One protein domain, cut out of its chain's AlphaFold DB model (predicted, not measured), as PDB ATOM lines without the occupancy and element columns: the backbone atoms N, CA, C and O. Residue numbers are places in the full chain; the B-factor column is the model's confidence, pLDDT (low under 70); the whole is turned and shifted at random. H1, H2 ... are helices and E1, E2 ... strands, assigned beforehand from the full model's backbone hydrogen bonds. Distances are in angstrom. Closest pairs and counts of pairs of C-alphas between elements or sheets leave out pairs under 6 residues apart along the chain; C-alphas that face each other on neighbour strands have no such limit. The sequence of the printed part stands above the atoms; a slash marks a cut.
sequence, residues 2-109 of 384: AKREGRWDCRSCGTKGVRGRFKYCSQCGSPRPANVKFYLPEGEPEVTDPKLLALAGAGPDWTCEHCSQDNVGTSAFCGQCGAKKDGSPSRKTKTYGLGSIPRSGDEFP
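What this domain is: This is residues 2 to 109 of the 384 residues of the protein "RanBP2-type domain-containing protein" of Candidatus Woesebacteria bacterium RBG_13_46_13 (UniProt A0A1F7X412). A compact body of looping chain has little regular structure: strand E1 and short helix H1 come near each other, loops of residues 62 to 86 make one end of the longest axis, and residues 94 to 99, including strand E2, stick out towards the other. The printed part has 108 residues, of which 14 are in named elements, in the order E1, H1, E2; the class is mixed. The radius of gyration of the C-alphas is 14.0 A, and the spans are 39 by 31 by 25 A.

Where its parts are: E1, residues 3 to 5, starts at C-alpha 3 (-17.089, 16.232, -21.491). H1 covers residues 50 to 56, 9.7 A long. E2, residues 94 to 97, is 10.3 A long and ends at C-alpha 97 (-29.904, 24.068, -26.013).

How they stand to each other: The closest C-alphas of E1 and H1, those of Lys 3 and Ala 56, are 7.1 A apart. E2 is apart from both. E1 and E2 pair with no named strand. In H1 every O i to N i+4 pair is within hydrogen-bond range.

The domain as a whole: The C-alphas farthest apart, of Gly 82 and Gly 99, are 41.0 A apart. Both links are long, 44 and 37 residues. The printed part has no cut; residue 109 is under pLDDT 70.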
ATOM      1  N   ALA A   2     -20.488  12.873 -22.355       91.69
ATOM      2  CA  ALA A   2     -19.219  13.343 -22.896       91.69
ATOM      3  C   ALA A   2     -18.880  14.725 -22.314       91.69
ATOM      4  O   ALA A   2     -19.768  15.562 -22.124       91.69
ATOM      5  N   LYS A   3     -17.603  14.948 -21.992       95.25
ATOM      6  CA  LYS A   3     -17.089  16.232 -21.491       95.25
ATOM      7  C   LYS A   3     -16.239  16.888 -22.569       95.25
ATOM      8  O   LYS A   3     -15.438  16.213 -23.208       95.25
ATOM      9  N   ARG A   4     -16.353  18.200 -22.745       96.62
ATOM     10  CA  ARG A   4     -15.566  18.975 -23.716       96.62
ATOM     11  C   ARG A   4     -14.914  20.156 -23.025       96.62
ATOM     12  O   ARG A   4     -15.462  20.714 -22.080       96.62
ATOM     13  N   GLU A   5     -13.723  20.537 -23.465       97.19
ATOM     14  CA  GLU A   5     -13.030  21.661 -22.851       97.19
ATOM     15  C   GLU A   5     -13.437  22.981 -23.505       97.19
ATOM     16  O   GLU A   5     -13.153  23.230 -24.674       97.19
ATOM     17  N   GLY A   6     -14.031  23.872 -22.721       96.31
ATOM     18  CA  GLY A   6     -14.352  25.220 -23.154       96.31
ATOM     19  C   GLY A   6     -13.123  26.112 -23.324       96.31
ATOM     20  O   GLY A   6     -11.960  25.720 -23.161       96.31
ATOM     21  N   ARG A   7     -13.395  27.365 -23.660       96.94
ATOM     22  CA  ARG A   7     -12.433  28.446 -23.839       96.94
ATOM     23  C   ARG A   7     -12.916  29.707 -23.150       96.94
ATOM     24  O   ARG A   7     -14.098  29.849 -22.856       96.94
ATOM     25  N   TRP A   8     -11.991  30.619 -22.902       95.50
ATOM     26  CA  TRP A   8     -12.290  31.963 -22.434       95.50
ATOM     27  C   TRP A   8     -11.317  32.978 -23.026       95.50
ATOM     28  O   TRP A   8     -10.188  32.640 -23.385       95.50
ATOM     29  N   ASP A   9     -11.747  34.235 -23.074       95.44
ATOM     30  CA  ASP A   9     -10.954  35.330 -23.630       95.44
ATOM     31  C   ASP A   9     -10.363  36.202 -22.518       95.44
ATOM     32  O   ASP A   9     -11.045  36.621 -21.575       95.44
ATOM     33  N   CYS A  10      -9.063  36.480 -22.619       94.12
ATOM     34  CA  CYS A  10      -8.349  37.302 -21.657       94.12
ATOM     35  C   CYS A  10      -8.645  38.786 -21.882       94.12
ATOM     36  O   CYS A  10      -8.260  39.363 -22.895       94.12
ATOM     37  N   ARG A  11      -9.253  39.436 -20.886       90.38
ATOM     38  CA  ARG A  11      -9.577  40.871 -20.945       90.38
ATOM     39  C   ARG A  11      -8.372  41.793 -20.754       90.38
ATOM     40  O   ARG A  11      -8.432  42.939 -21.176       90.38
ATOM     41  N   SER A  12      -7.290  41.307 -20.144       92.75
ATOM     42  CA  SER A  12      -6.105  42.128 -19.860       92.75
ATOM     43  C   SER A  12      -5.249  42.389 -21.097       92.75
ATOM     44  O   SER A  12      -4.739  43.488 -21.266       92.75
ATOM     45  N   CYS A  13      -5.064  41.377 -21.954       93.94
ATOM     46  CA  CYS A  13      -4.210  41.475 -23.146       93.94
ATOM     47  C   CYS A  13      -4.935  41.155 -24.460       93.94
ATOM     48  O   CYS A  13      -4.306  41.164 -25.513       93.94
ATOM     49  N   GLY A  14      -6.229  40.827 -24.411       91.69
ATOM     50  CA  GLY A  14      -7.037  40.511 -25.592       91.69
ATOM     51  C   GLY A  14      -6.791  39.126 -26.199       91.69
ATOM     52  O   GLY A  14      -7.351  38.825 -27.250       91.69
ATOM     53  N   THR A  15      -5.970  38.266 -25.581       95.25
ATOM     54  CA  THR A  15      -5.749  36.898 -26.077       95.25
ATOM     55  C   THR A  15      -7.052  36.106 -26.030       95.25
ATOM     56  O   THR A  15      -7.587  35.869 -24.947       95.25
ATOM     57  N   LYS A  16      -7.530  35.672 -27.199       94.56
ATOM     58  CA  LYS A  16      -8.733  34.848 -27.337       94.56
ATOM     59  C   LYS A  16      -8.426  33.355 -27.234       94.56
ATOM     60  O   LYS A  16      -7.311  32.929 -27.540       94.56
ATOM     61  N   GLY A  17      -9.409  32.549 -26.841       94.38
ATOM     62  CA  GLY A  17      -9.308  31.091 -26.909       94.38
ATOM     63  C   GLY A  17      -8.382  30.457 -25.874       94.38
ATOM     64  O   GLY A  17      -7.813  29.394 -26.134       94.38
ATOM     65  N   VAL A  18      -8.226  31.064 -24.695       96.19
ATOM     66  CA  VAL A  18      -7.488  30.437 -23.594       96.19
ATOM     67  C   VAL A  18      -8.252  29.194 -23.137       96.19
ATOM     68  O   VAL A  18      -9.460  29.231 -22.916       96.19
ATOM     69  N   ARG A  19      -7.546  28.069 -23.012       96.50
ATOM     70  CA  ARG A  19      -8.104  26.780 -22.576       96.50
ATOM     71  C   ARG A  19      -8.798  26.916 -21.217       96.50
ATOM     72  O   ARG A  19      -8.210  27.452 -20.275       96.50
ATOM     73  N   GLY A  20     -10.032  26.419 -21.116       95.25
ATOM     74  CA  GLY A  20     -10.878  26.539 -19.929       95.25
ATOM     75  C   GLY A  20     -10.218  26.020 -18.653       95.25
ATOM     76  O   GLY A  20     -10.367  26.631 -17.594       95.25
ATOM     77  N   ARG A  21      -9.392  24.970 -18.748       95.12
ATOM     78  CA  ARG A  21      -8.663  24.428 -17.592       95.12
ATOM     79  C   ARG A  21      -7.717  25.444 -16.937       95.12
ATOM     80  O   ARG A  21      -7.490  25.370 -15.730       95.12
ATOM     81  N   PHE A  22      -7.170  26.393 -17.701       95.25
ATOM     82  CA  PHE A  22      -6.175  27.337 -17.203       95.25
ATOM     83  C   PHE A  22      -6.828  28.512 -16.478       95.25
ATOM     84  O   PHE A  22      -7.701  29.197 -17.012       95.25
ATOM     85  N   LYS A  23      -6.361  28.761 -15.249       94.00
ATOM     86  CA  LYS A  23      -6.819  29.867 -14.388       94.00
ATOM     87  C   LYS A  23      -6.031  31.160 -14.611       94.00
ATOM     88  O   LYS A  23      -6.302  32.157 -13.955       94.00
ATOM     89  N   TYR A  24      -5.085  31.143 -15.547       94.19
ATOM     90  CA  TYR A  24      -4.276  32.281 -15.966       94.19
ATOM     91  C   TYR A  24      -4.158  32.288 -17.488       94.19
ATOM     92  O   TYR A  24      -4.177  31.234 -18.128       94.19
ATOM     93  N   CYS A  25      -4.031  33.476 -18.072       95.31
ATOM     94  CA  CYS A  25      -3.760  33.630 -19.492       95.31
ATOM     95  C   CYS A  25      -2.356  33.107 -19.809       95.31
ATOM     96  O   CYS A  25      -1.375  33.575 -19.234       95.31
ATOM     97  N   SER A  26      -2.252  32.192 -20.771       92.62
ATOM     98  CA  SER A  26      -0.970  31.623 -21.201       92.62
ATOM     99  C   SER A  26      -0.028  32.639 -21.857       92.62
ATOM    100  O   SER A  26       1.156  32.352 -21.977       92.62
ATOM    101  N   GLN A  27      -0.536  33.804 -22.279       95.38
ATOM    102  CA  GLN A  27       0.253  34.834 -22.958       95.38
ATOM    103  C   GLN A  27       0.777  35.920 -22.012       95.38
ATOM    104  O   GLN A  27       1.947  36.278 -22.080       95.38
ATOM    105  N   CYS A  28      -0.079  36.474 -21.147       95.19
ATOM    106  CA  CYS A  28       0.279  37.610 -20.284       95.19
ATOM    107  C   CYS A  28       0.315  37.273 -18.788       95.19
ATOM    108  O   CYS A  28       0.582  38.152 -17.973       95.19
ATOM    109  N   GLY A  29      -0.024  36.038 -18.403       93.12
ATOM    110  CA  GLY A  29      -0.062  35.598 -17.007       93.12
ATOM    111  C   GLY A  29      -1.209  36.176 -16.172       93.12
ATOM    112  O   GLY A  29      -1.332  35.830 -15.001       93.12
ATOM    113  N   SER A  30      -2.072  37.029 -16.741       92.94
ATOM    114  CA  SER A  30      -3.203  37.599 -15.997       92.94
ATOM    115  C   SER A  30      -4.155  36.505 -15.504       92.94
ATOM    116  O   SER A  30      -4.466  35.593 -16.279       92.94
ATOM    117  N   PRO A  31      -4.653  36.589 -14.256       92.31
ATOM    118  CA  PRO A  31      -5.600  35.618 -13.727       92.31
ATOM    119  C   PRO A  31      -6.927  35.673 -14.483       92.31
ATOM    120  O   PRO A  31      -7.332  36.702 -15.030       92.31
ATOM    121  N   ARG A  32      -7.618  34.537 -14.505       92.44
ATOM    122  CA  ARG A  32      -8.957  34.411 -15.066       92.44
ATOM    123  C   ARG A  32      -9.938  35.230 -14.216       92.44
ATOM    124  O   ARG A  32      -9.991  35.024 -13.004       92.44
ATOM    125  N   PRO A  33     -10.714  36.155 -14.807       87.75
ATOM    126  CA  PRO A  33     -11.549  37.066 -14.032       87.75
ATOM    127  C   PRO A  33     -12.730  36.350 -13.364       87.75
ATOM    128  O   PRO A  33     -13.227  35.335 -13.858       87.75
ATOM    129  N   ALA A  34     -13.246  36.912 -12.268       84.69
ATOM    130  CA  ALA A  34     -14.398  36.366 -11.543       84.69
ATOM    131  C   ALA A  34     -15.666  36.253 -12.418       84.69
ATOM    132  O   ALA A  34     -16.434  35.313 -12.266       84.69
ATOM    133  N   ASN A  35     -15.851  37.136 -13.401       86.12
ATOM    134  CA  ASN A  35     -16.943  37.087 -14.384       86.12
ATOM    135  C   ASN A  35     -16.485  36.576 -15.762       86.12
ATOM    136  O   ASN A  35     -16.982  37.041 -16.795       86.12
ATOM    137  N   VAL A  36     -15.498  35.671 -15.796       91.25
ATOM    138  CA  VAL A  36     -15.130  34.980 -17.035       91.25
ATOM    139  C   VAL A  36     -16.367  34.318 -17.624       91.25
ATOM    140  O   VAL A  36     -17.195  33.761 -16.904       91.25
ATOM    141  N   LYS A  37     -16.485  34.399 -18.942       92.62
ATOM    142  CA  LYS A  37     -17.538  33.724 -19.670       92.62
ATOM    143  C   LYS A  37     -16.889  32.621 -20.501       92.62
ATOM    144  O   LYS A  37     -15.974  32.913 -21.277       92.62
ATOM    145  N   PHE A  38     -17.299  31.374 -20.284       95.81
ATOM    146  CA  PHE A  38     -16.796  30.247 -21.059       95.81
ATOM    147  C   PHE A  38     -17.630  30.042 -22.308       95.81
ATOM    148  O   PHE A  38     -18.849  30.170 -22.280       95.81
ATOM    149  N   TYR A  39     -16.966  29.675 -23.388       96.19
ATOM    150  CA  TYR A  39     -17.610  29.282 -24.628       96.19
ATOM    151  C   TYR A  39     -17.022  27.960 -25.110       96.19
ATOM    152  O   TYR A  39     -15.892  27.610 -24.767       96.19
ATOM    153  N   LEU A  40     -17.787  27.209 -25.891       96.06
ATOM    154  CA  LEU A  40     -17.398  25.912 -26.420       96.06
ATOM    155  C   LEU A  40     -17.240  26.023 -27.941       96.06
ATOM    156  O   LEU A  40     -18.249  26.091 -28.643       96.06
ATOM    157  N   PRO A  41     -16.005  26.054 -28.475       94.38
ATOM    158  CA  PRO A  41     -15.786  26.067 -29.917       94.38
ATOM    159  C   PRO A  41     -16.471  24.890 -30.616       94.38
ATOM    160  O   PRO A  41     -16.578  23.790 -30.071       94.38
ATOM    161  N   GLU A  42     -16.920  25.111 -31.848       90.81
ATOM    162  CA  GLU A  42     -17.465  24.033 -32.666       90.81
ATOM    163  C   GLU A  42     -16.418  22.956 -32.967       90.81
ATOM    164  O   GLU A  42     -15.250  23.254 -33.211       90.81
ATOM    165  N   GLY A  43     -16.840  21.691 -32.915       88.69
ATOM    166  CA  GLY A  43     -15.962  20.549 -33.164       88.69
ATOM    167  C   GLY A  43     -14.934  20.273 -32.063       88.69
ATOM    168  O   GLY A  43     -14.042  19.456 -32.284       88.69
ATOM    169  N   GLU A  44     -15.030  20.912 -30.889       93.12
ATOM    170  CA  GLU A  44     -14.114  20.627 -29.781       93.12
ATOM    171  C   GLU A  44     -14.186  19.135 -29.401       93.12
ATOM    172  O   GLU A  44     -15.282  18.635 -29.118       93.12
ATOM    173  N   PRO A  45     -13.052  18.407 -29.393       93.75
ATOM    174  CA  PRO A  45     -13.051  16.973 -29.143       93.75
ATOM    175  C   PRO A  45     -13.499  16.649 -27.718       93.75
ATOM    176  O   PRO A  45     -13.328  17.438 -26.784       93.75
ATOM    177  N   GLU A  46     -14.045  15.446 -27.555       95.62
ATOM    178  CA  GLU A  46     -14.313  14.900 -26.233       95.62
ATOM    179  C   GLU A  46     -13.006  14.743 -25.445       95.62
ATOM    180  O   GLU A  46     -11.965  14.328 -25.963       95.62
ATOM    181  N   VAL A  47     -13.066  15.095 -24.166       96.31
ATOM    182  CA  VAL A  47     -11.970  14.919 -23.226       96.31
ATOM    183  C   VAL A  47     -11.876  13.440 -22.869       96.31
ATOM    184  O   VAL A  47     -12.695  12.925 -22.118       96.31
ATOM    185  N   THR A  48     -10.850  12.762 -23.374       95.25
ATOM    186  CA  THR A  48     -10.589  11.341 -23.083       95.25
ATOM    187  C   THR A  48      -9.476  11.127 -22.056       95.25
ATOM    188  O   THR A  48      -9.367  10.047 -21.478       95.25
ATOM    189  N   ASP A  49      -8.649  12.146 -21.799       96.19
ATOM    190  CA  ASP A  49      -7.570  12.061 -20.814       96.19
ATOM    191  C   ASP A  49      -8.137  11.937 -19.383       96.19
ATOM    192  O   ASP A  49      -8.887  12.818 -18.947       96.19
ATOM    193  N   PRO A  50      -7.755  10.904 -18.606       96.12
ATOM    194  CA  PRO A  50      -8.310  10.673 -17.272       96.12
ATOM    195  C   PRO A  50      -8.084  11.818 -16.278       96.12
ATOM    196  O   PRO A  50      -8.928  12.061 -15.416       96.12
ATOM    197  N   LYS A  51      -6.963  12.549 -16.376       94.94
ATOM    198  CA  LYS A  51      -6.675  13.670 -15.465       94.94
ATOM    199  C   LYS A  51      -7.537  14.879 -15.807       94.94
ATOM    200  O   LYS A  51      -7.998  15.575 -14.906       94.94
ATOM    201  N   LEU A  52      -7.778  15.119 -17.092       95.00
ATOM    202  CA  LEU A  52      -8.695  16.162 -17.539       95.00
ATOM    203  C   LEU A  52     -10.152  15.816 -17.253       95.00
ATOM    204  O   LEU A  52     -10.897  16.712 -16.878       95.00
ATOM    205  N   LEU A  53     -10.546  14.545 -17.342       95.81
ATOM    206  CA  LEU A  53     -11.866  14.095 -16.898       95.81
ATOM    207  C   LEU A  53     -12.062  14.315 -15.394       95.81
ATOM    208  O   LEU A  53     -13.099  14.834 -14.988       95.81
ATOM    209  N   ALA A  54     -11.055  13.998 -14.574       94.88
ATOM    210  CA  ALA A  54     -11.093  14.285 -13.140       94.88
ATOM    211  C   ALA A  54     -11.214  15.793 -12.859       94.88
ATOM    212  O   ALA A  54     -11.965  16.200 -11.975       94.88
ATOM    213  N   LEU A  55     -10.523  16.629 -13.641       94.12
ATOM    214  CA  LEU A  55     -10.627  18.085 -13.535       94.12
ATOM    215  C   LEU A  55     -12.003  18.606 -13.985       94.12
ATOM    216  O   LEU A  55     -12.582  19.447 -13.305       94.12
ATOM    217  N   ALA A  56     -12.549  18.086 -15.085       95.38
ATOM    218  CA  ALA A  56     -13.890  18.416 -15.570       95.38
ATOM    219  C   ALA A  56     -14.982  17.985 -14.577       95.38
ATOM    220  O   ALA A  56     -15.995  18.664 -14.423       95.38
ATOM    221  N   GLY A  57     -14.758  16.873 -13.872       94.94
ATOM    222  CA  GLY A  57     -15.617  16.354 -12.809       94.94
ATOM    223  C   GLY A  57     -15.425  17.017 -11.442       94.94
ATOM    224  O   GLY A  57     -16.124  16.648 -10.503       94.94
ATOM    225  N   ALA A  58     -14.526  17.997 -11.301       95.38
ATOM    226  CA  ALA A  58     -14.231  18.634 -10.015       95.38
ATOM    227  C   ALA A  58     -15.331  19.599  -9.516       95.38
ATOM    228  O   ALA A  58     -15.171  20.231  -8.471       95.38
ATOM    229  N   GLY A  59     -16.436  19.727 -10.255       94.00
ATOM    230  CA  GLY A  59     -17.475  20.726 -10.008       94.00
ATOM    231  C   GLY A  59     -17.039  22.141 -10.411       94.00
ATOM    232  O   GLY A  59     -15.919  22.324 -10.900       94.00
ATOM    233  N   PRO A  60     -17.915  23.146 -10.229       96.25
ATOM    234  CA  PRO A  60     -17.627  24.522 -10.606       96.25
ATOM    235  C   PRO A  60     -16.467  25.080  -9.788       96.25
ATOM    236  O   PRO A  60     -16.419  24.942  -8.559       96.25
ATOM    237  N   ASP A  61     -15.558  25.765 -10.476       96.44
ATOM    238  CA  ASP A  61     -14.457  26.465  -9.822       96.44
ATOM    239  C   ASP A  61     -14.992  27.543  -8.875       96.44
ATOM    240  O   ASP A  61     -16.128  28.005  -9.006       96.44
ATOM    241  N   TRP A  62     -14.183  27.953  -7.905       94.88
ATOM    242  CA  TRP A  62     -14.562  28.970  -6.929       94.88
ATOM    243  C   TRP A  62     -13.524  30.082  -6.843       94.88
ATOM    244  O   TRP A  62     -12.318  29.854  -6.935       94.88
ATOM    245  N   THR A  63     -14.008  31.307  -6.650       93.75
ATOM    246  CA  THR A  63     -13.158  32.498  -6.544       93.75
ATOM    247  C   THR A  63     -12.918  32.824  -5.078       93.75
ATOM    248  O   THR A  63     -13.871  33.035  -4.340       93.75
ATOM    249  N   CYS A  64     -11.657  32.861  -4.653       93.00
ATOM    250  CA  CYS A  64     -11.288  33.163  -3.274       93.00
ATOM    251  C   CYS A  64     -11.629  34.609  -2.915       93.00
ATOM    252  O   CYS A  64     -11.148  35.530  -3.564       93.00
ATOM    253  N   GLU A  65     -12.383  34.823  -1.841       93.00
ATOM    254  CA  GLU A  65     -12.770  36.174  -1.407       93.00
ATOM    255  C   GLU A  65     -11.598  37.006  -0.868       93.00
ATOM    256  O   GLU A  65     -11.634  38.233  -0.904       93.00
ATOM    257  N   HIS A  66     -10.524  36.359  -0.408       92.12
ATOM    258  CA  HIS A  66      -9.377  37.050   0.188       92.12
ATOM    259  C   HIS A  66      -8.394  37.617  -0.841       92.12
ATOM    260  O   HIS A  66      -7.754  38.634  -0.584       92.12
ATOM    261  N   CYS A  67      -8.217  36.941  -1.979       91.44
ATOM    262  CA  CYS A  67      -7.221  37.328  -2.990       91.44
ATOM    263  C   CYS A  67      -7.740  37.286  -4.433       91.44
ATOM    264  O   CYS A  67      -6.965  37.493  -5.365       91.44
ATOM    265  N   SER A  68      -9.028  36.998  -4.632       90.31
ATOM    266  CA  SER A  68      -9.703  36.910  -5.935       90.31
ATOM    267  C   SER A  68      -9.152  35.842  -6.886       90.31
ATOM    268  O   SER A  68      -9.495  35.832  -8.069       90.31
ATOM    269  N   GLN A  69      -8.319  34.921  -6.391       91.19
ATOM    270  CA  GLN A  69      -7.790  33.820  -7.187       91.19
ATOM    271  C   GLN A  69      -8.871  32.772  -7.455       91.19
ATOM    272  O   GLN A  69      -9.608  32.378  -6.553       91.19
ATOM    273  N   ASP A  70      -8.905  32.267  -8.682       93.12
ATOM    274  CA  ASP A  70      -9.784  31.181  -9.100       93.12
ATOM    275  C   ASP A  70      -9.161  29.815  -8.783       93.12
ATOM    276  O   ASP A  70      -7.979  29.584  -9.072       93.12
ATOM    277  N   ASN A  71      -9.945  28.916  -8.194       94.25
ATOM    278  CA  ASN A  71      -9.492  27.627  -7.676       94.25
ATOM    279  C   ASN A  71     -10.387  26.495  -8.175       94.25
ATOM    280  O   ASN A  71     -11.582  26.681  -8.392       94.25
ATOM    281  N   VAL A  72      -9.800  25.305  -8.309       95.31
ATOM    282  CA  VAL A  72     -10.521  24.094  -8.716       95.31
ATOM    283  C   VAL A  72     -11.645  23.780  -7.726       95.31
ATOM    284  O   VAL A  72     -11.453  23.912  -6.515       95.31
ATOM    285  N   GLY A  73     -12.803  23.346  -8.231       94.50
ATOM    286  CA  GLY A  73     -14.009  23.096  -7.429       94.50
ATOM    287  C   GLY A  73     -13.803  22.197  -6.200       94.50
ATOM    288  O   GLY A  73     -14.358  22.482  -5.136       94.50
ATOM    289  N   THR A  74     -12.941  21.179  -6.307       94.62
ATOM    290  CA  THR A  74     -12.593  20.243  -5.222       94.62
ATOM    291  C   THR A  74     -11.542  20.760  -4.236       94.62
ATOM    292  O   THR A  74     -11.348  20.148  -3.184       94.62
ATOM    293  N   SER A  75     -10.853  21.868  -4.523       94.75
ATOM    294  CA  SER A  75      -9.830  22.413  -3.624       94.75
ATOM    295  C   SER A  75     -10.464  23.032  -2.378       94.75
ATOM    296  O   SER A  75     -11.251  23.969  -2.479       94.75
ATOM    297  N   ALA A  76     -10.067  22.562  -1.191       95.19
ATOM    298  CA  ALA A  76     -10.529  23.113   0.089       95.19
ATOM    299  C   ALA A  76      -9.849  24.445   0.472       95.19
ATOM    300  O   ALA A  76     -10.395  25.212   1.268       95.19
ATOM    301  N   PHE A  77      -8.671  24.716  -0.097       96.62
ATOM    302  CA  PHE A  77      -7.841  25.889   0.182       96.62
ATOM    303  C   PHE A  77      -7.436  26.588  -1.116       96.62
ATOM    304  O   PHE A  77      -7.314  25.954  -2.166       96.62
ATOM    305  N   CYS A  78      -7.212  27.896  -1.037       95.38
ATOM    306  CA  CYS A  78      -6.745  28.701  -2.149       95.38
ATOM    307  C   CYS A  78      -5.283  28.372  -2.457       95.38
ATOM    308  O   CYS A  78      -4.419  28.503  -1.590       95.38
ATOM    309  N   GLY A  79      -4.993  28.019  -3.710       91.81
ATOM    310  CA  GLY A  79      -3.637  27.668  -4.142       91.81
ATOM    311  C   GLY A  79      -2.635  28.827  -4.101       91.81
ATOM    312  O   GLY A  79      -1.436  28.578  -4.139       91.81
ATOM    313  N   GLN A  80      -3.112  30.075  -4.014       93.19
ATOM    314  CA  GLN A  80      -2.265  31.270  -4.019       93.19
ATOM    315  C   GLN A  80      -1.997  31.831  -2.616       93.19
ATOM    316  O   GLN A  80      -0.852  32.120  -2.289       93.19
ATOM    317  N   CYS A  81      -3.035  32.023  -1.791       93.94
ATOM    318  CA  CYS A  81      -2.895  32.648  -0.465       93.94
ATOM    319  C   CYS A  81      -3.075  31.675   0.710       93.94
ATOM    320  O   CYS A  81      -2.913  32.078   1.857       93.94
ATOM    321  N   GLY A  82      -3.439  30.415   0.450       94.44
ATOM    322  CA  GLY A  82      -3.659  29.397   1.482       94.44
ATOM    323  C   GLY A  82      -4.970  29.529   2.264       94.44
ATOM    324  O   GLY A  82      -5.260  28.666   3.090       94.44
ATOM    325  N   ALA A  83      -5.786  30.560   2.013       95.69
ATOM    326  CA  ALA A  83      -7.067  30.733   2.695       95.69
ATOM    327  C   ALA A  83      -8.027  29.571   2.399       95.69
ATOM    328  O   ALA A  83      -8.088  29.072   1.275       95.69
ATOM    329  N   LYS A  84      -8.790  29.138   3.400       96.12
ATOM    330  CA  LYS A  84      -9.819  28.104   3.235       96.12
ATOM    331  C   LYS A  84     -10.989  28.649   2.403       96.12
ATOM    332  O   LYS A  84     -11.210  29.856   2.373       96.12
ATOM    333  N   LYS A  85     -11.727  27.774   1.706       93.19
ATOM    334  CA  LYS A  85     -12.855  28.182   0.846       93.19
ATOM    335  C   LYS A  85     -13.913  28.984   1.617       93.19
ATOM    336  O   LYS A  85     -14.383  29.971   1.077       93.19
ATOM    337  N   ASP A  86     -14.274  28.566   2.836       85.75
ATOM    338  CA  ASP A  86     -15.085  29.303   3.832       85.75
ATOM    339  C   ASP A  86     -16.150  30.275   3.265       85.75
ATOM    340  O   ASP A  86     -16.181  31.450   3.601       85.75
ATOM    341  N   GLY A  87     -17.047  29.779   2.402       82.19
ATOM    342  CA  GLY A  87     -18.153  30.570   1.831       82.19
ATOM    343  C   GLY A  87     -17.858  31.251   0.489       82.19
ATOM    344  O   GLY A  87     -18.796  31.690  -0.170       82.19
ATOM    345  N   SER A  88     -16.602  31.230   0.031       91.19
ATOM    346  CA  SER A  88     -16.189  31.738  -1.279       91.19
ATOM    347  C   SER A  88     -17.068  31.173  -2.406       91.19
ATOM    348  O   SER A  88     -17.243  29.946  -2.496       91.19
ATOM    349  N   PRO A  89     -17.594  32.031  -3.299       91.44
ATOM    350  CA  PRO A  89     -18.607  31.637  -4.263       91.44
ATOM    351  C   PRO A  89     -18.037  30.694  -5.325       91.44
ATOM    352  O   PRO A  89     -17.036  30.985  -5.989       91.44
ATOM    353  N   SER A  90     -18.727  29.569  -5.520       94.19
ATOM    354  CA  SER A  90     -18.566  28.742  -6.716       94.19
ATOM    355  C   SER A  90     -19.214  29.427  -7.920       94.19
ATOM    356  O   SER A  90     -20.228  30.120  -7.803       94.19
ATOM    357  N   ARG A  91     -18.623  29.229  -9.095       92.31
ATOM    358  CA  ARG A  91     -19.139  29.738 -10.364       92.31
ATOM    359  C   ARG A  91     -20.491  29.112 -10.680       92.31
ATOM    360  O   ARG A  91     -20.755  27.957 -10.353       92.31
ATOM    361  N   LYS A  92     -21.351  29.898 -11.327       92.56
ATOM    362  CA  LYS A  92     -22.648  29.418 -11.798       92.56
ATOM    363  C   LYS A  92     -22.438  28.466 -12.971       92.56
ATOM    364  O   LYS A  92     -21.635  28.755 -13.854       92.56
ATOM    365  N   THR A  93     -23.186  27.375 -12.975       94.44
ATOM    366  CA  THR A  93     -23.331  26.493 -14.131       94.44
ATOM    367  C   THR A  93     -24.498  26.975 -14.985       94.44
ATOM    368  O   THR A  93     -25.421  27.620 -14.475       94.44
ATOM    369  N   LYS A  94     -24.481  26.679 -16.286       94.12
ATOM    370  CA  LYS A  94     -25.589  27.036 -17.181       94.12
ATOM    371  C   LYS A  94     -25.771  25.992 -18.270       94.12
ATOM    372  O   LYS A  94     -24.819  25.640 -18.954       94.12
ATOM    373  N   THR A  95     -27.007  25.550 -18.456       95.38
ATOM    374  CA  THR A  95     -27.379  24.635 -19.536       95.38
ATOM    375  C   THR A  95     -27.906  25.410 -20.737       95.38
ATOM    376  O   THR A  95     -28.683  26.351 -20.589       95.38
ATOM    377  N   TYR A  96     -27.468  25.007 -21.924       93.38
ATOM    378  CA  TYR A  96     -27.798  25.603 -23.211       93.38
ATOM    379  C   TYR A  96     -28.407  24.534 -24.125       93.38
ATOM    380  O   TYR A  96     -27.899  23.414 -24.195       93.38
ATOM    381  N   GLY A  97     -29.457  24.879 -24.873       92.06
ATOM    382  CA  GLY A  97     -29.904  24.068 -26.013       92.06
ATOM    383  C   GLY A  97     -28.936  24.197 -27.195       92.06
ATOM    384  O   GLY A  97     -28.212  25.192 -27.272       92.06
ATOM    385  N   LEU A  98     -28.935  23.235 -28.129       87.75
ATOM    386  CA  LEU A  98     -27.994  23.147 -29.271       87.75
ATOM    387  C   LEU A  98     -27.692  24.483 -29.983       87.75
ATOM    388  O   LEU A  98     -26.528  24.780 -30.255       87.75
ATOM    389  N   GLY A  99     -28.721  25.291 -30.258       86.81
ATOM    390  CA  GLY A  99     -28.594  26.577 -30.961       86.81
ATOM    391  C   GLY A  99     -28.178  27.771 -30.091       86.81
ATOM    392  O   GLY A  99     -28.043  28.872 -30.604       86.81
ATOM    393  N   SER A 100     -27.999  27.575 -28.783       90.62
ATOM    394  CA  SER A 100     -27.711  28.639 -27.802       90.62
ATOM    395  C   SER A 100     -26.373  28.467 -27.079       90.62
ATOM    396  O   SER A 100     -26.066  29.232 -26.166       90.62
ATOM    397  N   ILE A 101     -25.587  27.454 -27.459       92.50
ATOM    398  CA  ILE A 101     -24.263  27.190 -26.888       92.50
ATOM    399  C   ILE A 101     -23.311  28.308 -27.347       92.50
ATOM    400  O   ILE A 101     -23.068  28.393 -28.551       92.50
ATOM    401  N   PRO A 102     -22.733  29.120 -26.439       92.88
ATOM    402  CA  PRO A 102     -21.765  30.154 -26.803       92.88
ATOM    403  C   PRO A 102     -20.576  29.537 -27.546       92.88
ATOM    404  O   PRO A 102     -19.923  28.649 -26.990       92.88
ATOM    405  N   ARG A 103     -20.271  29.977 -28.777       93.50
ATOM    406  CA  ARG A 103     -19.144  29.432 -29.568       93.50
ATOM    407  C   ARG A 103     -17.915  30.332 -29.581       93.50
ATOM    408  O   ARG A 103     -16.833  29.876 -29.952       93.50
ATOM    409  N   SER A 104     -18.050  31.579 -29.135       91.12
ATOM    410  CA  SER A 104     -16.955  32.547 -29.033       91.12
ATOM    411  C   SER A 104     -17.131  33.499 -27.846       91.12
ATOM    412  O   SER A 104     -18.217  33.608 -27.279       91.12
ATOM    413  N   GLY A 105     -16.063  34.213 -27.468       82.31
ATOM    414  CA  GLY A 105     -16.083  35.162 -26.351       82.31
ATOM    415  C   GLY A 105     -16.974  36.397 -26.561       82.31
ATOM    416  O   GLY A 105     -17.288  37.097 -25.596       82.31
ATOM    417  N   ASP A 106     -17.400  36.642 -27.799       78.75
ATOM    418  CA  ASP A 106     -18.276  37.752 -28.186       78.75
ATOM    419  C   ASP A 106     -19.753  37.311 -28.288       78.75
ATOM    420  O   ASP A 106     -20.660  38.138 -28.341       78.75
ATOM    421  N   GLU A 107     -20.010  35.999 -28.260       72.25
ATOM    422  CA  GLU A 107     -21.310  35.373 -28.498       72.25
ATOM    423  C   GLU A 107     -21.884  34.836 -27.187       72.25
ATOM    424  O   GLU A 107     -21.990  33.635 -26.950       72.25
ATOM    425  N   PHE A 108     -22.229  35.753 -26.290       70.06
ATOM    426  CA  PHE A 108     -23.001  35.413 -25.105       70.06
ATOM    427  C   PHE A 108     -24.422  35.911 -25.294       70.06
ATOM    428  O   PHE A 108     -24.580  37.105 -25.553       70.06
ATOM    429  N   PRO A 109     -25.439  35.044 -25.125       58.91
ATOM    430  CA  PRO A 109     -26.817  35.499 -25.052       58.91
ATOM    431  C   PRO A 109     -26.899  36.655 -24.055       58.91
ATOM    432  O   PRO A 109     -26.330  36.565 -22.959       58.91
TER     433      PRO A 109